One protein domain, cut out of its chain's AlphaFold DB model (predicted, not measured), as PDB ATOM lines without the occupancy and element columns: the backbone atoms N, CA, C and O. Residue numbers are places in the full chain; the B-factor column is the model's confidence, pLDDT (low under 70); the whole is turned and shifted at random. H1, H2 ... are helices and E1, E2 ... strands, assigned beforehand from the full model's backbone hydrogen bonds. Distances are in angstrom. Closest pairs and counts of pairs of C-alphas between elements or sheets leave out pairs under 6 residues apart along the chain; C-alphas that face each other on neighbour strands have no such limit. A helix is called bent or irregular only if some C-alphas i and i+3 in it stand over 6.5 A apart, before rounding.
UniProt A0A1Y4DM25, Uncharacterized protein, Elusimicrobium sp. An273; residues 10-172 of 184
ATOM      1  N   LEU A  10     -49.124 -23.064  53.933       89.88
ATOM      2  CA  LEU A  10     -48.657 -22.657  52.612       89.88
ATOM      3  C   LEU A  10     -49.811 -22.127  51.743       89.88
ATOM      4  O   LEU A  10     -49.662 -21.093  51.094       89.88
ATOM      5  N   LEU A  11     -50.982 -22.766  51.784       93.06
ATOM      6  CA  LEU A  11     -52.162 -22.345  51.024       93.06
ATOM      7  C   LEU A  11     -52.668 -20.957  51.442       93.06
ATOM      8  O   LEU A  11     -52.881 -20.099  50.586       93.06
ATOM      9  N   VAL A  12     -52.810 -20.704  52.745       94.94
ATOM     10  CA  VAL A  12     -53.237 -19.391  53.259       94.94
ATOM     11  C   VAL A  12     -52.215 -18.313  52.896       94.94
ATOM     12  O   VAL A  12     -52.597 -17.233  52.450       94.94
ATOM     13  N   THR A  13     -50.921 -18.619  53.006       94.06
ATOM     14  CA  THR A  13     -49.851 -17.670  52.664       94.06
ATOM     15  C   THR A  13     -49.907 -17.268  51.189       94.06
ATOM     16  O   THR A  13     -49.849 -16.080  50.876       94.06
ATOM     17  N   VAL A  14     -50.081 -18.228  50.276       94.94
ATOM     18  CA  VAL A  14     -50.177 -17.947  48.833       94.94
ATOM     19  C   VAL A  14     -51.417 -17.113  48.506       94.94
ATOM     20  O   VAL A  14     -51.323 -16.178  47.714       94.94
ATOM     21  N   ILE A  15     -52.559 -17.392  49.145       96.44
ATOM     22  CA  ILE A  15     -53.789 -16.608  48.950       96.44
ATOM     23  C   ILE A  15     -53.598 -15.160  49.417       96.44
ATOM     24  O   ILE A  15     -53.962 -14.232  48.694       96.44
ATOM     25  N   ILE A  16     -52.997 -14.948  50.591       96.06
ATOM     26  CA  ILE A  16     -52.740 -13.597  51.110       96.06
ATOM     27  C   ILE A  16     -51.806 -12.829  50.165       96.06
ATOM     28  O   ILE A  16     -52.105 -11.690  49.802       96.06
ATOM     29  N   VAL A  17     -50.707 -13.450  49.721       94.69
ATOM     30  CA  VAL A  17     -49.767 -12.817  48.782       94.69
ATOM     31  C   VAL A  17     -50.455 -12.488  47.454       94.69
ATOM     32  O   VAL A  17     -50.271 -11.386  46.944       94.69
ATOM     33  N   ALA A  18     -51.306 -13.374  46.928       94.56
ATOM     34  CA  ALA A  18     -52.036 -13.130  45.684       94.56
ATOM     35  C   ALA A  18     -52.944 -11.886  45.759       94.56
ATOM     36  O   ALA A  18     -52.944 -11.065  44.838       94.56
ATOM     37  N   ILE A  19     -53.674 -11.709  46.867       94.25
ATOM     38  CA  ILE A  19     -54.554 -10.546  47.074       94.25
ATOM     39  C   ILE A  19     -53.727  -9.259  47.187       94.25
ATOM     40  O   ILE A  19     -54.019  -8.272  46.509       94.25
ATOM     41  N   LEU A  20     -52.667  -9.270  48.004       93.88
ATOM     42  CA  LEU A  20     -51.814  -8.093  48.206       93.88
ATOM     43  C   LEU A  20     -51.104  -7.666  46.916       93.88
ATOM     44  O   LEU A  20     -51.053  -6.474  46.606       93.88
ATOM     45  N   SER A  21     -50.598  -8.623  46.132       90.50
ATOM     46  CA  SER A  21     -49.933  -8.335  44.860       90.50
ATOM     47  C   SER A  21     -50.875  -7.696  43.838       90.50
ATOM     48  O   SER A  21     -50.451  -6.788  43.126       90.50
ATOM     49  N   SER A  22     -52.147  -8.108  43.784       88.50
ATOM     50  CA  SER A  22     -53.123  -7.540  42.843       88.50
ATOM     51  C   SER A  22     -53.365  -6.043  43.083       88.50
ATOM     52  O   SER A  22     -53.333  -5.253  42.140       88.50
ATOM     53  N   VAL A  23     -53.530  -5.628  44.344       86.81
ATOM     54  CA  VAL A  23     -53.764  -4.216  44.694       86.81
ATOM     55  C   VAL A  23     -52.500  -3.375  44.497       86.81
ATOM     56  O   VAL A  23     -52.575  -2.255  43.991       86.81
ATOM     57  N   ALA A  24     -51.327  -3.916  44.840       81.75
ATOM     58  CA  ALA A  24     -50.057  -3.196  44.746       81.75
ATOM     59  C   ALA A  24     -49.739  -2.712  43.318       81.75
ATOM     60  O   ALA A  24     -49.257  -1.591  43.144       81.75
ATOM     61  N   VAL A  25     -50.048  -3.516  42.293       77.25
ATOM     62  CA  VAL A  25     -49.763  -3.175  40.888       77.25
ATOM     63  C   VAL A  25     -50.479  -1.892  40.455       77.25
ATOM     64  O   VAL A  25     -49.885  -1.071  39.757       77.25
ATOM     65  N   MET A  26     -51.716  -1.665  40.909       72.19
ATOM     66  CA  MET A  26     -52.485  -0.481  40.504       72.19
ATOM     67  C   MET A  26     -51.914   0.826  41.070       72.19
ATOM     68  O   MET A  26     -51.968   1.862  40.408       72.19
ATOM     69  N   TYR A  27     -51.312   0.795  42.262       75.69
ATOM     70  CA  TYR A  27     -50.748   1.991  42.898       75.69
ATOM     71  C   TYR A  27     -49.361   2.386  42.364       75.69
ATOM     72  O   TYR A  27     -48.962   3.546  42.481       75.69
ATOM     73  N   TYR A  28     -48.628   1.460  41.742       82.31
ATOM     74  CA  TYR A  28     -47.233   1.683  41.344       82.31
ATOM     75  C   TYR A  28     -47.048   2.666  40.176       82.31
ATOM     76  O   TYR A  28     -45.983   3.272  40.050       82.31
ATOM     77  N   GLY A  29     -48.066   2.869  39.332       83.88
ATOM     78  CA  GLY A  29     -47.947   3.690  38.119       83.88
ATOM     79  C   GLY A  29     -47.522   5.139  38.390       83.88
ATOM     80  O   GLY A  29     -46.557   5.621  37.799       83.88
ATOM     81  N   ARG A  30     -48.178   5.819  39.341       84.50
ATOM     82  CA  ARG A  30     -47.843   7.212  39.704       84.50
ATOM     83  C   ARG A  30     -46.445   7.336  40.305       84.50
ATOM     84  O   ARG A  30     -45.746   8.310  40.042       84.50
ATOM     85  N   PHE A  31     -46.022   6.340  41.082       87.50
ATOM     86  CA  PHE A  31     -44.676   6.309  41.645       87.50
ATOM     87  C   PHE A  31     -43.611   6.224  40.543       87.50
ATOM     88  O   PHE A  31     -42.647   6.984  40.563       87.50
ATOM     89  N   ILE A  32     -43.812   5.360  39.542       89.62
ATOM     90  CA  ILE A  32     -42.898   5.239  38.397       89.62
ATOM     91  C   ILE A  32     -42.814   6.560  37.622       89.62
ATOM     92  O   ILE A  32     -41.718   6.969  37.243       89.62
ATOM     93  N   GLU A  33     -43.938   7.248  37.416       91.62
ATOM     94  CA  GLU A  33     -43.938   8.560  36.758       91.62
ATOM     95  C   GLU A  33     -43.161   9.609  37.558       91.62
ATOM     96  O   GLU A  33     -42.292  10.266  36.991       91.62
ATOM     97  N   ARG A  34     -43.355   9.702  38.880       92.12
ATOM     98  CA  ARG A  34     -42.551  10.602  39.732       92.12
ATOM     99  C   ARG A  34     -41.051  10.316  39.634       92.12
ATOM    100  O   ARG A  34     -40.252  11.245  39.569       92.12
ATOM    101  N   MET A  35     -40.661   9.042  39.575       93.38
ATOM    102  CA  MET A  35     -39.256   8.662  39.394       93.38
ATOM    103  C   MET A  35     -38.709   9.101  38.030       93.38
ATOM    104  O   MET A  35     -37.579   9.579  37.949       93.38
ATOM    105  N   ARG A  36     -39.505   8.977  36.960       95.00
ATOM    106  CA  ARG A  36     -39.134   9.459  35.617       95.00
ATOM    107  C   ARG A  36     -38.989  10.981  35.591       95.00
ATOM    108  O   ARG A  36     -38.067  11.485  34.957       95.00
ATOM    109  N   ILE A  37     -39.877  11.698  36.278       95.62
ATOM    110  CA  ILE A  37     -39.817  13.157  36.418       95.62
ATOM    111  C   ILE A  37     -38.531  13.572  37.138       95.62
ATOM    112  O   ILE A  37     -37.788  14.400  36.622       95.62
ATOM    113  N   ALA A  38     -38.209  12.938  38.269       95.56
ATOM    114  CA  ALA A  38     -36.984  13.227  39.016       95.56
ATOM    115  C   ALA A  38     -35.709  12.973  38.183       95.56
ATOM    116  O   ALA A  38     -34.745  13.743  38.250       95.56
ATOM    117  N   GLU A  39     -35.706  11.913  37.366       94.81
ATOM    118  CA  GLU A  39     -34.639  11.630  36.398       94.81
ATOM    119  C   GLU A  39     -34.506  12.768  35.369       94.81
ATOM    120  O   GLU A  39     -33.398  13.250  35.117       94.81
ATOM    121  N   ALA A  40     -35.629  13.233  34.812       95.31
ATOM    122  CA  ALA A  40     -35.657  14.324  33.844       95.31
ATOM    123  C   ALA A  40     -35.208  15.663  34.450       95.31
ATOM    124  O   ALA A  40     -34.388  16.342  33.840       95.31
ATOM    125  N   ASP A  41     -35.662  16.017  35.654       95.56
ATOM    126  CA  ASP A  41     -35.251  17.245  36.349       95.56
ATOM    127  C   ASP A  41     -33.748  17.267  36.633       95.56
ATOM    128  O   ASP A  41     -33.076  18.282  36.427       95.56
ATOM    129  N   THR A  42     -33.192  16.127  37.047       94.62
ATOM    130  CA  THR A  42     -31.746  15.988  37.265       94.62
ATOM    131  C   THR A  42     -30.976  16.177  35.956       94.62
ATOM    132  O   THR A  42     -29.959  16.878  35.926       94.62
ATOM    133  N   ALA A  43     -31.460  15.583  34.859       94.38
ATOM    134  CA  ALA A  43     -30.849  15.714  33.539       94.38
ATOM    135  C   ALA A  43     -30.960  17.141  32.975       94.38
ATOM    136  O   ALA A  43     -30.000  17.649  32.399       94.38
ATOM    137  N   ILE A  44     -32.100  17.809  33.168       95.62
ATOM    138  CA  ILE A  44     -32.300  19.213  32.798       95.62
ATOM    139  C   ILE A  44     -31.341  20.109  33.586       95.62
ATOM    140  O   ILE A  44     -30.643  20.930  32.995       95.62
ATOM    141  N   GLY A  45     -31.272  19.944  34.910       94.69
ATOM    142  CA  GLY A  45     -30.418  20.768  35.762       94.69
ATOM    143  C   GLY A  45     -28.940  20.672  35.379       94.69
ATOM    144  O   GLY A  45     -28.273  21.695  35.228       94.69
ATOM    145  N   SER A  46     -28.428  19.457  35.155       94.44
ATOM    146  CA  SER A  46     -27.037  19.264  34.721       94.44
ATOM    147  C   SER A  46     -26.773  19.808  33.312       94.44
ATOM    148  O   SER A  46     -25.701  20.365  33.048       94.44
ATOM    149  N   ALA A  47     -27.759  19.702  32.419       95.44
ATOM    150  CA  ALA A  47     -27.678  20.246  31.075       95.44
ATOM    151  C   ALA A  47     -27.621  21.779  31.076       95.44
ATOM    152  O   ALA A  47     -26.746  22.332  30.416       95.44
ATOM    153  N   ILE A  48     -28.467  22.462  31.856       96.12
ATOM    154  CA  ILE A  48     -28.457  23.932  31.974       96.12
ATOM    155  C   ILE A  48     -27.106  24.422  32.508       96.12
ATOM    156  O   ILE A  48     -26.495  25.308  31.919       96.12
ATOM    157  N   LEU A  49     -26.562  23.785  33.549       95.19
ATOM    158  CA  LEU A  49     -25.230  24.141  34.058       95.19
ATOM    159  C   LEU A  49     -24.126  23.970  32.999       95.19
ATOM    160  O   LEU A  49     -23.148  24.715  32.978       95.19
ATOM    161  N   SER A  50     -24.265  22.981  32.114       95.88
ATOM    162  CA  SER A  50     -23.349  22.789  30.982       95.88
ATOM    163  C   SER A  50     -23.534  23.864  29.911       95.88
ATOM    164  O   SER A  50     -22.554  24.360  29.360       95.88
ATOM    165  N   GLN A  51     -24.780  24.260  29.648       96.62
ATOM    166  CA  GLN A  51     -25.125  25.343  28.728       96.62
ATOM    167  C   GLN A  51     -24.526  26.676  29.179       96.62
ATOM    168  O   GLN A  51     -23.975  27.398  28.352       96.62
ATOM    169  N   GLU A  52     -24.540  26.981  30.478       95.50
ATOM    170  CA  GLU A  52     -23.878  28.182  31.002       95.50
ATOM    171  C   GLU A  52     -22.366  28.177  30.744       95.50
ATOM    172  O   GLU A  52     -21.802  29.185  30.319       95.50
ATOM    173  N   ARG A  53     -21.695  27.030  30.904       95.50
ATOM    174  CA  ARG A  53     -20.263  26.912  30.572       95.50
ATOM    175  C   ARG A  53     -19.999  27.090  29.075       95.50
ATOM    176  O   ARG A  53     -19.020  27.737  28.697       95.50
ATOM    177  N   VAL A  54     -20.876  26.564  28.219       95.88
ATOM    178  CA  VAL A  54     -20.824  26.796  26.765       95.88
ATOM    179  C   VAL A  54     -21.007  28.282  26.449       95.88
ATOM    180  O   VAL A  54     -20.248  28.828  25.646       95.88
ATOM    181  N   PHE A  55     -21.940  28.954  27.127       96.19
ATOM    182  CA  PHE A  55     -22.176  30.386  26.971       96.19
ATOM    183  C   PHE A  55     -20.954  31.214  27.379       96.19
ATOM    184  O   PHE A  55     -20.537  32.083  26.622       96.19
ATOM    185  N   ILE A  56     -20.297  30.895  28.497       96.06
ATOM    186  CA  ILE A  56     -19.052  31.572  28.902       96.06
ATOM    187  C   ILE A  56     -17.984  31.454  27.802       96.06
ATOM    188  O   ILE A  56     -17.310  32.434  27.486       96.06
ATOM    189  N   LYS A  57     -17.859  30.281  27.170       96.00
ATOM    190  CA  LYS A  57     -16.833  30.014  26.152       96.00
ATOM    191  C   LYS A  57     -17.126  30.638  24.784       96.00
ATOM    192  O   LYS A  57     -16.197  31.071  24.109       96.00
ATOM    193  N   PHE A  58     -18.382  30.632  24.348       95.75
ATOM    194  CA  PHE A  58     -18.755  30.976  22.969       95.75
ATOM    195  C   PHE A  58     -19.747  32.138  22.856       95.75
ATOM    196  O   PHE A  58     -20.126  32.485  21.740       95.75
ATOM    197  N   GLN A  59     -20.175  32.714  23.983       95.94
ATOM    198  CA  GLN A  59     -21.187  33.777  24.079       95.94
ATOM    199  C   GLN A  59     -22.527  33.404  23.423       95.94
ATOM    200  O   GLN A  59     -23.274  34.257  22.952       95.94
ATOM    201  N   ARG A  60     -22.824  32.102  23.360       95.00
ATOM    202  CA  ARG A  60     -24.074  31.557  22.827       95.00
ATOM    203  C   ARG A  60     -24.386  30.211  23.461       95.00
ATOM    204  O   ARG A  60     -23.473  29.431  23.731       95.00
ATOM    205  N   TYR A  61     -25.671  29.931  23.632       96.38
ATOM    206  CA  TYR A  61     -26.160  28.590  23.940       96.38
ATOM    207  C   TYR A  61     -26.192  27.719  22.684       96.38
ATOM    208  O   TYR A  61     -25.993  28.196  21.561       96.38
ATOM    209  N   THR A  62     -26.425  26.423  22.875       95.31
ATOM    210  CA  THR A  62     -26.442  25.453  21.781       95.31
ATOM    211  C   THR A  62     -27.643  24.519  21.861       95.31
ATOM    212  O   THR A  62     -27.960  24.027  22.941       95.31
ATOM    213  N   PRO A  63     -28.303  24.189  20.737       95.31
ATOM    214  CA  PRO A  63     -29.331  23.155  20.732       95.31
ATOM    215  C   PRO A  63     -28.738  21.736  20.768       95.31
ATOM    216  O   PRO A  63     -29.482  20.764  20.833       95.31
ATOM    217  N   TYR A  64     -27.413  21.590  20.686       95.19
ATOM    218  CA  TYR A  64     -26.752  20.313  20.444       95.19
ATOM    219  C   TYR A  64     -26.214  19.672  21.729       95.19
ATOM    220  O   TYR A  64     -25.279  20.179  22.349       95.19
ATOM    221  N   TRP A  65     -26.718  18.487  22.079       95.25
ATOM    222  CA  TRP A  65     -26.312  17.752  23.287       95.25
ATOM    223  C   TRP A  65     -24.833  17.365  23.308       95.25
ATOM    224  O   TRP A  65     -24.200  17.395  24.360       95.25
ATOM    225  N   HIS A  66     -24.258  17.038  22.151       92.69
ATOM    226  CA  HIS A  66     -22.850  16.642  22.044       92.69
ATOM    227  C   HIS A  66     -21.859  17.791  22.293       92.69
ATOM    228  O   HIS A  66     -20.660  17.550  22.400       92.69
ATOM    229  N   GLN A  67     -22.335  19.037  22.354       93.12
ATOM    230  CA  GLN A  67     -21.509  20.202  22.678       93.12
ATOM    231  C   GLN A  67     -21.487  20.504  24.183       93.12
ATOM    232  O   GLN A  67     -20.717  21.360  24.617       93.12
ATOM    233  N   LEU A  68     -22.302  19.798  24.974       93.81
ATOM    234  CA  LEU A  68     -22.325  19.909  26.427       93.81
ATOM    235  C   LEU A  68     -21.256  19.015  27.048       93.81
ATOM    236  O   LEU A  68     -21.130  17.837  26.716       93.81
ATOM    237  N   ASP A  69     -20.514  19.562  28.001       88.69
ATOM    238  CA  ASP A  69     -19.454  18.844  28.705       88.69
ATOM    239  C   ASP A  69     -19.994  17.835  29.736       88.69
ATOM    240  O   ASP A  69     -19.401  16.769  29.916       88.69
ATOM    241  N   ALA A  70     -21.151  18.108  30.353       83.94
ATOM    242  CA  ALA A  70     -21.805  17.199  31.302       83.94
ATOM    243  C   ALA A  70     -23.081  16.523  30.758       83.94
ATOM    244  O   ALA A  70     -23.988  16.193  31.520       83.94
ATOM    245  N   GLY A  71     -23.142  16.242  29.451       85.06
ATOM    246  CA  GLY A  71     -24.232  15.457  28.859       85.06
ATOM    247  C   GLY A  71     -24.161  13.947  29.179       85.06
ATOM    248  O   GLY A  71     -23.076  13.431  29.494       85.06
ATOM    249  N   PRO A  72     -25.279  13.202  29.059       89.00
ATOM    250  CA  PRO A  72     -25.297  11.742  29.173       89.00
ATOM    251  C   PRO A  72     -24.355  11.083  28.160       89.00
ATOM    252  O   PRO A  72     -24.320  11.476  26.995       89.00
ATOM    253  N   LEU A  73     -23.627  10.036  28.570       89.38
ATOM    254  CA  LEU A  73     -22.653   9.339  27.708       89.38
ATOM    255  C   LEU A  73     -23.259   8.873  26.376       89.38
ATOM    256  O   LEU A  73     -22.598   8.944  25.342       89.38
ATOM    257  N   ALA A  74     -24.528   8.458  26.396       88.69
ATOM    258  CA  ALA A  74     -25.260   7.996  25.221       88.69
ATOM    259  C   ALA A  74     -25.368   9.048  24.102       88.69
ATOM    260  O   ALA A  74     -25.509   8.686  22.934       88.69
ATOM    261  N   VAL A  75     -25.270  10.338  24.438       91.06
ATOM    262  CA  VAL A  75     -25.421  11.462  23.503       91.06
ATOM    263  C   VAL A  75     -24.215  12.402  23.487       91.06
ATOM    264  O   VAL A  75     -24.285  13.486  22.918       91.06
ATOM    265  N   ARG A  76     -23.069  12.010  24.054       87.94
ATOM    266  CA  ARG A  76     -21.837  12.819  23.947       87.94
ATOM    267  C   ARG A  76     -21.228  12.797  22.552       87.94
ATOM    268  O   ARG A  76     -20.568  13.748  22.153       87.94
ATOM    269  N   THR A  77     -21.435  11.716  21.806       87.00
ATOM    270  CA  THR A  77     -20.906  11.570  20.449       87.00
ATOM    271  C   THR A  77     -22.060  11.567  19.451       87.00
ATOM    272  O   THR A  77     -22.936  10.706  19.556       87.00
ATOM    273  N   PRO A  78     -22.076  12.488  18.472       86.00
ATOM    274  CA  PRO A  78     -23.104  12.494  17.447       86.00
ATOM    275  C   PRO A  78     -22.951  11.265  16.543       86.00
ATOM    276  O   PRO A  78     -21.883  11.008  15.988       86.00
ATOM    277  N   LYS A  79     -24.029  10.490  16.413       87.69
ATOM    278  CA  LYS A  79     -24.123   9.289  15.573       87.69
ATOM    279  C   LYS A  79     -25.413   9.357  14.771       87.69
ATOM    280  O   LYS A  79     -26.428   9.806  15.292       87.69
ATOM    281  N   GLU A  80     -25.371   8.910  13.520       85.62
ATOM    282  CA  GLU A  80     -26.536   8.923  12.626       85.62
ATOM    283  C   GLU A  80     -27.661   8.017  13.138       85.62
ATOM    284  O   GLU A  80     -28.800   8.456  13.236       85.62
ATOM    285  N   ASN A  81     -27.309   6.815  13.596       85.38
ATOM    286  CA  ASN A  81     -28.233   5.846  14.178       85.38
ATOM    287  C   ASN A  81     -27.976   5.726  15.686       85.38
ATOM    288  O   ASN A  81     -27.247   4.840  16.134       85.38
ATOM    289  N   ASN A  82     -28.540   6.644  16.470       90.38
ATOM    290  CA  ASN A  82     -28.465   6.614  17.931       90.38
ATOM    291  C   ASN A  82     -29.843   6.308  18.527       90.38
ATOM    292  O   ASN A  82     -30.803   7.002  18.226       90.38
ATOM    293  N   ASP A  83     -29.933   5.314  19.412       92.75
ATOM    294  CA  ASP A  83     -31.197   4.981  20.079       92.75
ATOM    295  C   ASP A  83     -31.659   6.065  21.063       92.75
ATOM    296  O   ASP A  83     -32.854   6.205  21.306       92.75
ATOM    297  N   PHE A  84     -30.718   6.856  21.587       94.62
ATOM    298  CA  PHE A  84     -30.942   7.885  22.605       94.62
ATOM    299  C   PHE A  84     -30.975   9.308  22.043       94.62
ATOM    300  O   PHE A  84     -31.108  10.252  22.819       94.62
ATOM    301  N   ALA A  85     -30.852   9.491  20.726       93.44
ATOM    302  CA  ALA A  85     -30.900  10.810  20.104       93.44
ATOM    303  C   ALA A  85     -31.669  10.800  18.786       93.44
ATOM    304  O   ALA A  85     -31.810   9.768  18.140       93.44
ATOM    305  N   ASN A  86     -32.104  11.972  18.332       90.81
ATOM    306  CA  ASN A  86     -32.785  12.153  17.045       90.81
ATOM    307  C   ASN A  86     -31.836  12.128  15.823       90.81
ATOM    308  O   ASN A  86     -32.087  12.794  14.821       90.81
ATOM    309  N   GLY A  87     -30.733  11.382  15.907       86.50
ATOM    310  CA  GLY A  87     -29.740  11.225  14.845       86.50
ATOM    311  C   GLY A  87     -28.511  12.129  14.980       86.50
ATOM    312  O   GLY A  87     -28.138  12.552  16.076       86.50
ATOM    313  N   LYS A  88     -27.852  12.413  13.847       85.00
ATOM    314  CA  LYS A  88     -26.506  13.020  13.811       85.00
ATOM    315  C   LYS A  88     -26.438  14.419  14.426       85.00
ATOM    316  O   LYS A  88     -25.423  14.760  15.026       85.00
ATOM    317  N   LEU A  89     -27.494  15.221  14.284       87.25
ATOM    318  CA  LEU A  89     -27.549  16.558  14.879       87.25
ATOM    319  C   LEU A  89     -27.606  16.482  16.409       87.25
ATOM    320  O   LEU A  89     -26.963  17.289  17.071       87.25
ATOM    321  N   ASN A  90     -28.278  15.467  16.965       92.38
ATOM    322  CA  ASN A  90     -28.332  15.213  18.402       92.38
ATOM    323  C   ASN A  90     -28.836  16.437  19.192       92.38
ATOM    324  O   ASN A  90     -28.145  16.991  20.050       92.38
ATOM    325  N   THR A  91     -30.036  16.890  18.829       94.56
ATOM    326  CA  THR A  91     -30.733  18.026  19.456       94.56
ATOM    327  C   THR A  91     -31.796  17.589  20.462       94.56
ATOM    328  O   THR A  91     -32.230  18.384  21.290       94.56
ATOM    329  N   ILE A  92     -32.189  16.314  20.426       94.94
ATOM    330  CA  ILE A  92     -33.129  15.711  21.371       94.94
ATOM    331  C   ILE A  92     -32.448  14.512  22.020       94.94
ATOM    332  O   ILE A  92     -31.949  13.641  21.309       94.94
ATOM    333  N   TYR A  93     -32.468  14.456  23.350       95.62
ATOM    334  CA  TYR A  93     -32.023  13.316  24.146       95.62
ATOM    335  C   TYR A  93     -33.227  12.533  24.674       95.62
ATOM    336  O   TYR A  93     -34.078  13.089  25.362       95.62
ATOM    337  N   TYR A  94     -33.284  11.233  24.399       95.75
ATOM    338  CA  TYR A  94     -34.334  10.342  24.887       95.75
ATOM    339  C   TYR A  94     -33.827   9.560  26.097       95.75
ATOM    340  O   TYR A  94     -32.976   8.688  25.939       95.75
ATOM    341  N   THR A  95     -34.368   9.807  27.293       95.62
ATOM    342  CA  THR A  95     -33.849   9.220  28.548       95.62
ATOM    343  C   THR A  95     -33.871   7.693  28.566       95.62
ATOM    344  O   THR A  95     -33.034   7.060  29.204       95.62
ATOM    345  N   ARG A  96     -34.806   7.079  27.832       95.06
ATOM    346  CA  ARG A  96     -34.962   5.618  27.741       95.06
ATOM    347  C   ARG A  96     -34.673   5.044  26.354       95.06
ATOM    348  O   ARG A  96     -34.841   3.841  26.166       95.06
ATOM    349  N   GLY A  97     -34.226   5.868  25.410       93.06
ATOM    350  CA  GLY A  97     -33.985   5.460  24.028       93.06
ATOM    351  C   GLY A  97     -35.256   5.047  23.275       93.06
ATOM    352  O   GLY A  97     -36.339   5.568  23.546       93.06
ATOM    353  N   GLY A  98     -35.142   4.096  22.347       89.88
ATOM    354  CA  GLY A  98     -36.221   3.603  21.481       89.88
ATOM    355  C   GLY A  98     -36.246   4.197  20.070       89.88
ATOM    356  O   GLY A  98     -37.029   3.744  19.234       89.88
ATOM    357  N   MET A  99     -35.380   5.165  19.757       90.00
ATOM    358  CA  MET A  99     -35.396   5.819  18.445       90.00
ATOM    359  C   MET A  99     -35.080   4.874  17.288       90.00
ATOM    360  O   MET A  99     -35.668   5.017  16.218       90.00
ATOM    361  N   LEU A 100     -34.234   3.860  17.492       89.00
ATOM    362  CA  LEU A 100     -33.929   2.890  16.433       89.00
ATOM    363  C   LEU A 100     -35.104   1.956  16.129       89.00
ATOM    364  O   LEU A 100     -35.182   1.397  15.040       89.00
ATOM    365  N   SER A 101     -36.023   1.792  17.081       86.38
ATOM    366  CA  SER A 101     -37.233   0.979  16.912       86.38
ATOM    367  C   SER A 101     -38.393   1.769  16.289       86.38
ATOM    368  O   SER A 101     -39.491   1.237  16.150       86.38
ATOM    369  N   GLY A 102     -38.179   3.045  15.945       84.75
ATOM    370  CA  GLY A 102     -39.193   3.934  15.373       84.75
ATOM    371  C   GLY A 102     -40.179   4.523  16.386       84.75
ATOM    372  O   GLY A 102     -40.971   5.389  16.021       84.75
ATOM    373  N   LYS A 103     -40.129   4.101  17.658       88.50
ATOM    374  CA  LYS A 103     -40.940   4.660  18.746       88.50
ATOM    375  C   LYS A 103     -40.103   4.814  20.017       88.50
ATOM    376  O   LYS A 103     -39.558   3.814  20.492       88.50
ATOM    377  N   PRO A 104     -40.021   6.023  20.598       92.25
ATOM    378  CA  PRO A 104     -39.298   6.223  21.846       92.25
ATOM    379  C   PRO A 104     -39.904   5.359  22.956       92.25
ATOM    380  O   PRO A 104     -41.117   5.166  23.026       92.25
ATOM    381  N   LYS A 105     -39.062   4.828  23.840       94.56
ATOM    382  CA  LYS A 105     -39.522   4.105  25.027       94.56
ATOM    383  C   LYS A 105     -40.107   5.082  26.044       94.56
ATOM    384  O   LYS A 105     -39.756   6.258  26.072       94.56
ATOM    385  N   SER A 106     -40.947   4.552  26.930       93.81
ATOM    386  CA  SER A 106     -41.636   5.288  27.993       93.81
ATOM    387  C   SER A 106     -40.656   6.030  28.924       93.81
ATOM    388  O   SER A 106     -40.083   5.442  29.848       93.81
ATOM    389  N   GLY A 107     -40.459   7.320  28.649       95.44
ATOM    390  CA  GLY A 107     -39.515   8.222  29.310       95.44
ATOM    391  C   GLY A 107     -39.713   9.675  28.869       95.44
ATOM    392  O   GLY A 107     -40.846  10.098  28.620       95.44
ATOM    393  N   PHE A 108     -38.617  10.426  28.763       96.88
ATOM    394  CA  PHE A 108     -38.622  11.833  28.362       96.88
ATOM    395  C   PHE A 108     -37.744  12.082  27.138       96.88
ATOM    396  O   PHE A 108     -36.664  11.507  27.014       96.88
ATOM    397  N   ALA A 109     -38.206  12.971  26.264       96.69
ATOM    398  CA  ALA A 109     -37.438  13.586  25.197       96.69
ATOM    399  C   ALA A 109     -37.048  15.001  25.641       96.69
ATOM    400  O   ALA A 109     -37.917  15.855  25.810       96.69
ATOM    401  N   ILE A 110     -35.756  15.230  25.867       97.31
ATOM    402  CA  ILE A 110     -35.217  16.488  26.379       97.31
ATOM    403  C   ILE A 110     -34.554  17.264  25.241       97.31
ATOM    404  O   ILE A 110     -33.634  16.765  24.588       97.31
ATOM    405  N   SER A 111     -35.004  18.492  25.023       97.00
ATOM    406  CA  SER A 111     -34.496  19.423  24.013       97.00
ATOM    407  C   SER A 111     -34.225  20.796  24.615       97.00
ATOM    408  O   SER A 111     -34.733  21.138  25.686       97.00
ATOM    409  N   PHE A 112     -33.417  21.586  23.912       97.06
ATOM    410  CA  PHE A 112     -33.230  23.003  24.210       97.06
ATOM    411  C   PHE A 112     -33.962  23.821  23.164       97.06
ATOM    412  O   PHE A 112     -33.755  23.631  21.964       97.06
ATOM    413  N   GLU A 113     -34.827  24.704  23.630       96.12
ATOM    414  CA  GLU A 113     -35.725  25.483  22.792       96.12
ATOM    415  C   GLU A 113     -35.710  26.940  23.200       96.12
ATOM    416  O   GLU A 113     -35.295  27.300  24.300       96.12
ATOM    417  N   THR A 114     -36.185  27.771  22.286       94.69
ATOM    418  CA  THR A 114     -36.334  29.202  22.487       94.69
ATOM    419  C   THR A 114     -37.776  29.607  22.276       94.69
ATOM    420  O   THR A 114     -38.432  29.079  21.376       94.69
ATOM    421  N   ASP A 115     -38.258  30.557  23.069       91.88
ATOM    422  CA  ASP A 115     -39.544  31.198  22.805       91.88
ATOM    423  C   ASP A 115     -39.437  32.265  21.696       91.88
ATOM    424  O   ASP A 115     -38.378  32.480  21.097       91.88
ATOM    425  N   ALA A 116     -40.542  32.966  21.434       88.56
ATOM    426  CA  ALA A 116     -40.592  34.054  20.455       88.56
ATOM    427  C   ALA A 116     -39.698  35.261  20.811       88.56
ATOM    428  O   ALA A 116     -39.402  36.072  19.938       88.56
ATOM    429  N   THR A 117     -39.266  35.385  22.069       89.62
ATOM    430  CA  THR A 117     -38.371  36.453  22.543       89.62
ATOM    431  C   THR A 117     -36.892  36.061  22.475       89.62
ATOM    432  O   THR A 117     -36.020  36.900  22.690       89.62
ATOM    433  N   GLY A 118     -36.592  34.799  22.146       90.25
ATOM    434  CA  GLY A 118     -35.236  34.253  22.134       90.25
ATOM    435  C   GLY A 118     -34.738  33.791  23.506       90.25
ATOM    436  O   GLY A 118     -33.550  33.487  23.651       90.25
ATOM    437  N   ARG A 119     -35.614  33.715  24.516       93.69
ATOM    438  CA  ARG A 119     -35.270  33.177  25.837       93.69
ATOM    439  C   ARG A 119     -35.121  31.662  25.744       93.69
ATOM    440  O   ARG A 119     -35.922  31.008  25.086       93.69
ATOM    441  N   TRP A 120     -34.089  31.112  26.381       95.62
ATOM    442  CA  TRP A 120     -33.754  29.688  26.302       95.62
ATOM    443  C   TRP A 120     -34.397  28.867  27.418       95.62
ATOM    444  O   TRP A 120     -34.402  29.259  28.587       95.62
ATOM    445  N   PHE A 121     -34.871  27.682  27.046       97.12
ATOM    446  CA  PHE A 121     -35.528  26.726  27.922       97.12
ATOM    447  C   PHE A 121     -34.983  25.321  27.684       97.12
ATOM    448  O   PHE A 121     -34.701  24.917  26.554       97.12
ATOM    449  N   ALA A 122     -34.892  24.544  28.758       97.38
ATOM    450  CA  ALA A 122     -34.801  23.097  28.683       97.38
ATOM    451  C   ALA A 122     -36.218  22.532  28.771       97.38
ATOM    452  O   ALA A 122     -36.956  22.833  29.712       97.38
ATOM    453  N   VAL A 123     -36.594  21.713  27.795       97.81
ATOM    454  CA  VAL A 123     -37.934  21.140  27.686       97.81
ATOM    455  C   VAL A 123     -37.812  19.625  27.698       97.81
ATOM    456  O   VAL A 123     -37.267  19.040  26.768       97.81
ATOM    457  N   ALA A 124     -38.330  18.979  28.739       97.75
ATOM    458  CA  ALA A 124     -38.487  17.533  28.797       97.75
ATOM    459  C   ALA A 124     -39.940  17.169  28.488       97.75
ATOM    460  O   ALA A 124     -40.824  17.347  29.323       97.75
ATOM    461  N   ARG A 125     -40.198  16.638  27.291       97.00
ATOM    462  CA  ARG A 125     -41.520  16.138  26.886       97.00
ATOM    463  C   ARG A 125     -41.668  14.673  27.236       97.00
ATOM    464  O   ARG A 125     -40.767  13.881  26.963       97.00
ATOM    465  N   ARG A 126     -42.809  14.296  27.799       96.62
ATOM    466  CA  ARG A 126     -43.127  12.898  28.064       96.62
ATOM    467  C   ARG A 126     -43.389  12.161  26.742       96.62
ATOM    468  O   ARG A 126     -44.106  12.664  25.886       96.62
ATOM    469  N   VAL A 127     -42.767  10.991  26.553       95.12
ATOM    470  CA  VAL A 127     -42.861  10.189  25.310       95.12
ATOM    471  C   VAL A 127     -42.985   8.686  25.575       95.12
ATOM    472  O   VAL A 127     -42.433   8.186  26.555       95.12
ATOM    473  N   GLY A 128     -43.660   7.938  24.698       91.19
ATOM    474  CA  GLY A 128     -43.663   6.472  24.699       91.19
ATOM    475  C   GLY A 128     -45.042   5.856  24.509       91.19
ATOM    476  O   GLY A 128     -45.428   5.574  23.385       91.19
ATOM    477  N   ASP A 129     -45.769   5.632  25.605       85.00
ATOM    478  CA  ASP A 129     -47.054   4.911  25.590       85.00
ATOM    479  C   ASP A 129     -48.273   5.826  25.352       85.00
ATOM    480  O   ASP A 129     -49.399   5.416  25.628       85.00
ATOM    481  N   ASP A 130     -48.046   7.091  24.969       83.25
ATOM    482  CA  ASP A 130     -49.034   8.168  24.733       83.25
ATOM    483  C   ASP A 130     -50.068   8.402  25.855       83.25
ATOM    484  O   ASP A 130     -50.984   9.207  25.742       83.25
ATOM    485  N   THR A 131     -49.901   7.724  26.988       89.69
ATOM    486  CA  THR A 131     -50.761   7.843  28.169       89.69
ATOM    487  C   THR A 131     -50.578   9.189  28.862       89.69
ATOM    488  O   THR A 131     -51.499   9.690  29.506       89.69
ATOM    489  N   TYR A 132     -49.374   9.741  28.739       93.69
ATOM    490  CA  TYR A 132     -48.967  11.006  29.316       93.69
ATOM    491  C   TYR A 132     -48.293  11.847  28.240       93.69
ATOM    492  O   TYR A 132     -47.414  11.351  27.530       93.69
ATOM    493  N   THR A 133     -48.682  13.110  28.167       95.19
ATOM    494  CA  THR A 133     -48.288  14.060  27.116       95.19
ATOM    495  C   THR A 133     -47.765  15.380  27.685       95.19
ATOM    496  O   THR A 133     -47.374  16.274  26.932       95.19
ATOM    497  N   TYR A 134     -47.682  15.487  29.015       95.94
ATOM    498  CA  TYR A 134     -47.154  16.656  29.706       95.94
ATOM    499  C   TYR A 134     -45.678  16.900  29.376       95.94
ATOM    500  O   TYR A 134     -44.927  16.021  28.933       95.94
ATOM    501  N   ARG A 135     -45.232  18.119  29.658       96.50
ATOM    502  CA  ARG A 135     -43.822  18.493  29.575       96.50
ATOM    503  C   ARG A 135     -43.380  19.250  30.808       96.50
ATOM    504  O   ARG A 135     -44.149  19.996  31.402       96.50
ATOM    505  N   ILE A 136     -42.116  19.082  31.156       97.12
ATOM    506  CA  ILE A 136     -41.444  19.865  32.184       97.12
ATOM    507  C   ILE A 136     -40.578  20.882  31.468       97.12
ATOM    508  O   ILE A 136     -39.775  20.532  30.602       97.12
ATOM    509  N   VAL A 137     -40.767  22.145  31.809       96.94
ATOM    510  CA  VAL A 137     -40.077  23.262  31.183       96.94
ATOM    511  C   VAL A 137     -39.318  24.011  32.252       96.94
ATOM    512  O   VAL A 137     -39.896  24.422  33.257       96.94
ATOM    513  N   ARG A 138     -38.030  24.228  32.017       96.56
ATOM    514  CA  ARG A 138     -37.199  25.042  32.891       96.56
ATOM    515  C   ARG A 138     -36.469  26.113  32.082       96.56
ATOM    516  O   ARG A 138     -35.692  25.756  31.192       96.56
ATOM    517  N   PRO A 139     -36.698  27.402  32.369       95.81
ATOM    518  CA  PRO A 139     -35.897  28.480  31.803       95.81
ATOM    519  C   PRO A 139     -34.430  28.360  32.229       95.81
ATOM    520  O   PRO A 139     -34.144  27.897  33.332       95.81
ATOM    521  N   PHE A 140     -33.492  28.781  31.382       95.44
ATOM    522  CA  PHE A 140     -32.064  28.749  31.738       95.44
ATOM    523  C   PHE A 140     -31.708  29.770  32.826       95.44
ATOM    524  O   PHE A 140     -30.792  29.540  33.604       95.44
ATOM    525  N   ASP A 141     -32.454  30.869  32.897       92.50
ATOM    526  CA  ASP A 141     -32.310  31.953  33.870       92.50
ATOM    527  C   ASP A 141     -33.080  31.711  35.182       92.50
ATOM    528  O   ASP A 141     -33.094  32.579  36.054       92.50
ATOM    529  N   ASP A 142     -33.713  30.542  35.347       92.31
ATOM    530  CA  ASP A 142     -34.450  30.175  36.559       92.31
ATOM    531  C   ASP A 142     -34.033  28.789  37.094       92.31
ATOM    532  O   ASP A 142     -33.582  27.869  36.401       92.31
ATOM    533  N   THR A 143     -34.196  28.623  38.399       89.00
ATOM    534  CA  THR A 143     -33.996  27.359  39.104       89.00
ATOM    535  C   THR A 143     -35.246  26.489  39.128       89.00
ATOM    536  O   THR A 143     -35.132  25.278  39.324       89.00
ATOM    537  N   LYS A 144     -36.425  27.082  38.914       91.69
ATOM    538  CA  LYS A 144     -37.709  26.388  39.006       91.69
ATOM    539  C   LYS A 144     -38.127  25.779  37.669       91.69
ATOM    540  O   LYS A 144     -38.243  26.467  36.658       91.69
ATOM    541  N   SER A 145     -38.405  24.482  37.694       94.94
ATOM    542  CA  SER A 145     -39.105  23.770  36.626       94.94
ATOM    543  C   SER A 145     -40.619  23.993  36.751       94.94
ATOM    544  O   SER A 145     -41.156  24.060  37.855       94.94
ATOM    545  N   THR A 146     -41.316  24.083  35.621       95.44
ATOM    546  CA  THR A 146     -42.782  24.161  35.538       95.44
ATOM    547  C   THR A 146     -43.309  22.956  34.768       95.44
ATOM    548  O   THR A 146     -42.847  22.684  33.661       95.44
ATOM    549  N   CYS A 147     -44.280  22.237  35.334       96.38
ATOM    550  CA  CYS A 147     -45.004  21.187  34.617       96.38
ATOM    551  C   CYS A 147     -46.155  21.804  33.828       96.38
ATOM    552  O   CYS A 147     -47.008  22.480  34.400       96.38
ATOM    553  N   VAL A 148     -46.174  21.561  32.522       95.62
ATOM    554  CA  VAL A 148     -47.216  22.018  31.605       95.62
ATOM    555  C   VAL A 148     -47.965  20.787  31.087       95.62
ATOM    556  O   VAL A 148     -47.368  19.989  30.351       95.62
ATOM    557  N   PRO A 149     -49.236  20.594  31.479       95.88
ATOM    558  CA  PRO A 149     -50.043  19.466  31.025       95.88
ATOM    559  C   PRO A 149     -50.612  19.713  29.624       95.88
ATOM    560  O   PRO A 149     -50.734  20.860  29.185       95.88
ATOM    561  N   ASP A 150     -51.029  18.643  28.947       93.50
ATOM    562  CA  ASP A 150     -52.081  18.770  27.940       93.50
ATOM    563  C   ASP A 150     -53.428  18.903  28.668       93.50
ATOM    564  O   ASP A 150     -53.840  18.007  29.408       93.50
ATOM    565  N   TRP A 151     -54.115  20.032  28.480       89.88
ATOM    566  CA  TRP A 151     -55.390  20.325  29.142       89.88
ATOM    567  C   TRP A 151     -56.512  19.352  28.757       89.88
ATOM    568  O   TRP A 151     -57.486  19.235  29.498       89.88
ATOM    569  N   GLY A 152     -56.381  18.635  27.636       91.88
ATOM    570  CA  GLY A 152     -57.300  17.563  27.251       91.88
ATOM    571  C   GLY A 152     -57.048  16.229  27.967       91.88
ATOM    572  O   GLY A 152     -57.859  15.312  27.835       91.88
ATOM    573  N   ASN A 153     -55.947  16.094  28.715       93.19
ATOM    574  CA  ASN A 153     -55.535  14.848  29.353       93.19
ATOM    575  C   ASN A 153     -55.598  14.947  30.890       93.19
ATOM    576  O   ASN A 153     -54.709  15.486  31.547       93.19
ATOM    577  N   GLU A 154     -56.620  14.333  31.494       93.12
ATOM    578  CA  GLU A 154     -56.800  14.307  32.956       93.12
ATOM    579  C   GLU A 154     -55.611  13.695  33.713       93.12
ATOM    580  O   GLU A 154     -55.315  14.088  34.845       93.12
ATOM    581  N   LYS A 155     -54.898  12.742  33.099       92.44
ATOM    582  CA  LYS A 155     -53.722  12.125  33.723       92.44
ATOM    583  C   LYS A 155     -52.558  13.104  33.802       92.44
ATOM    584  O   LYS A 155     -51.844  13.093  34.803       92.44
ATOM    585  N   ASP A 156     -52.391  13.950  32.790       94.75
ATOM    586  CA  ASP A 156     -51.376  15.003  32.787       94.75
ATOM    587  C   ASP A 156     -51.689  16.061  33.842       94.75
ATOM    588  O   ASP A 156     -50.802  16.439  34.607       94.75
ATOM    589  N   LEU A 157     -52.956  16.479  33.938       94.69
ATOM    590  CA  LEU A 157     -53.413  17.417  34.964       94.69
ATOM    591  C   LEU A 157     -53.103  16.885  36.367       94.69
ATOM    592  O   LEU A 157     -52.484  17.584  37.164       94.69
ATOM    593  N   ALA A 158     -53.447  15.624  36.648       93.25
ATOM    594  CA  ALA A 158     -53.167  15.005  37.940       93.25
ATOM    595  C   ALA A 158     -51.663  14.955  38.269       93.25
ATOM    596  O   ALA A 158     -51.285  15.147  39.424       93.25
ATOM    597  N   ILE A 159     -50.807  14.707  37.273       94.38
ATOM    598  CA  ILE A 159     -49.350  14.694  37.455       94.38
ATOM    599  C   ILE A 159     -48.807  16.103  37.689       94.38
ATOM    600  O   ILE A 159     -48.010  16.289  38.604       94.38
ATOM    601  N   CYS A 160     -49.229  17.098  36.908       95.56
ATOM    602  CA  CYS A 160     -48.727  18.457  37.072       95.56
ATOM    603  C   CYS A 160     -49.215  19.113  38.369       95.56
ATOM    604  O   CYS A 160     -48.436  19.817  39.002       95.56
ATOM    605  N   VAL A 161     -50.455  18.856  38.801       95.56
ATOM    606  CA  VAL A 161     -50.974  19.323  40.101       95.56
ATOM    607  C   VAL A 161     -50.113  18.788  41.242       95.56
ATOM    608  O   VAL A 161     -49.660  19.548  42.098       95.56
ATOM    609  N   ASP A 162     -49.820  17.490  41.198       93.75
ATOM    610  CA  ASP A 162     -48.975  16.812  42.175       93.75
ATOM    611  C   ASP A 162     -47.525  17.322  42.152       93.75
ATOM    612  O   ASP A 162     -46.950  17.617  43.197       93.75
ATOM    613  N   TYR A 163     -46.948  17.481  40.961       94.50
ATOM    614  CA  TYR A 163     -45.584  17.974  40.778       94.50
ATOM    615  C   TYR A 163     -45.409  19.418  41.260       94.50
ATOM    616  O   TYR A 163     -44.433  19.733  41.938       94.50
ATOM    617  N   MET A 164     -46.356  20.296  40.923       94.75
ATOM    618  CA  MET A 164     -46.324  21.706  41.319       94.75
ATOM    619  C   MET A 164     -46.754  21.917  42.778       94.75
ATOM    620  O   MET A 164     -46.600  23.021  43.298       94.75
ATOM    621  N   GLY A 165     -47.283  20.884  43.444       93.56
ATOM    622  CA  GLY A 165     -47.748  20.955  44.827       93.56
ATOM    623  C   GLY A 165     -48.964  21.865  45.018       93.56
ATOM    624  O   GLY A 165     -49.098  22.492  46.068       93.56
ATOM    625  N   VAL A 166     -49.827  21.970  44.003       94.88
ATOM    626  CA  VAL A 166     -51.060  22.775  44.048       94.88
ATOM    627  C   VAL A 166     -52.275  21.896  44.346       94.88
ATOM    628  O   VAL A 166     -52.200  20.673  44.252       94.88
ATOM    629  N   ALA A 167     -53.398  22.499  44.745       90.44
ATOM    630  CA  ALA A 167     -54.600  21.740  45.103       90.44
ATOM    631  C   ALA A 167     -55.471  21.392  43.884       90.44
ATOM    632  O   ALA A 167     -56.140  20.361  43.886       90.44
ATOM    633  N   ASP A 168     -55.462  22.248  42.859       91.25
ATOM    634  CA  ASP A 168     -56.317  22.128  41.675       91.25
ATOM    635  C   ASP A 168     -55.563  22.539  40.399       91.25
ATOM    636  O   ASP A 168     -54.636  23.352  40.440       91.25
ATOM    637  N   ALA A 169     -55.988  22.004  39.255       89.50
ATOM    638  CA  ALA A 169     -55.465  22.349  37.938       89.50
ATOM    639  C   ALA A 169     -55.597  23.845  37.603       89.50
ATOM    640  O   ALA A 169     -54.734  24.394  36.924       89.50
ATOM    641  N   ALA A 170     -56.624  24.531  38.115       89.44
ATOM    642  CA  ALA A 170     -56.808  25.970  37.924       89.44
ATOM    643  C   ALA A 170     -55.691  26.824  38.558       89.44
ATOM    644  O   ALA A 170     -55.526  27.989  38.205       89.44
ATOM    645  N   GLN A 171     -54.927  26.256  39.497       90.00
ATOM    646  CA  GLN A 171     -53.807  26.923  40.168       90.00
ATOM    647  C   GLN A 171     -52.460  26.657  39.486       90.00
ATOM    648  O   GLN A 171     -51.431  27.142  39.962       90.00
ATOM    649  N   LEU A 172     -52.435  25.875  38.402       91.06
ATOM    650  CA  LEU A 172     -51.210  25.617  37.659       91.06
ATOM    651  C   LEU A 172     -50.690  26.902  37.016       91.06
ATOM    652  O   LEU A 172     -51.436  27.677  36.415       91.06
TER     653      LEU A 172
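This is residues 10 to 172 of the 184 residues of an uncharacterized protein of Elusimicrobium sp. An273 (UniProt A0A1Y4DM25). One very long, bent helix, H1, runs past a small, strongly twisted sheet of five strands: its second arm, H1b, packs over one face of the sheet, while residues 10 to 29 stick out free as a long helical arm. The short helix H2 packs on the edge strand E5, and a long unnamed stretch, residues 59 to 91, joins H1 to the edge strand E1. The printed part has 163 residues, with two named helices and five named strands in the order H1 E1 E2 E3 E4 E5 H2; the sheet's order is E1 - E2 - E3 - E4 - E5, all antiparallel, and the class is mixed, helices and strands. The whole is only just loose, close to compact, with a radius of gyration of the C-alphas of 18.7 A, and elongated, spanning 68 by 40 by 25 A.

H1, residues 10 to 58, begins at C-alpha 10 (-48.657, -22.657, 52.612). By its hydrogen bonds it was assigned as one helix, but it is bent: C-alphas 27 and 30 are 6.8 A apart. Its arms are H1a, residues 10 to 27, 26.6 A long, and H1b, residues 30 to 58, 41.1 A long. E1 is residues 92 to 94, E2 residues 107 to 114, 22.3 A, and E3 residues 120 to 127, 21.5 A. E4 is residues 135 to 139, 12.9 A, and E5 residues 146 to 148. H2, residues 154 to 164, 15.3 A, ends at C-alpha 164 (-46.324, 21.706, 41.319).

The strands form a meander, each the antiparallel neighbour of the one before. Within hydrogen-bond range are N 93 and O 110, 2.9 A, for E1 and E2; N 109 and O 125, 2.8 A, for E2 and E3; N 124 and O 136, 2.8 A, for E3 and E4; and N 137 and O 146, 2.8 A, for E4 and E5. H1b is on the sheet at a height of 8.2 A, over E2 and E3; the closest C-alphas of H1b and E3 are those of Ile 44 and Ala 122, 6.2 A. It runs only just along the strands, at 28 degrees to E3 on the local plane. H2 is on the sheet over E5, with C-alphas 147 and 160 closest at 5.2 A. H1b and H2 make two layers with the sheet, helices on one face of it. They are close but not clearly touching, C-alphas 30 and 159 being closest at 8.0 A. H1a stands at a steep tilt of 44 degrees to H1b and is not on the sheet. Every O i to N i+4 pair is within hydrogen-bond range in H1b and H2, and 12 of 14 in H1a.

The two C-alphas farthest apart, those of Leu 11 and Gln 59, are 69.5 A apart. Without residues 10 to 29 the body spans 43 by 35 by 26 A. The links H1 to E1 and E1 to E2 are long. The printed part has no cut, its mean pLDDT is 92.5, and no printed residue is under 70.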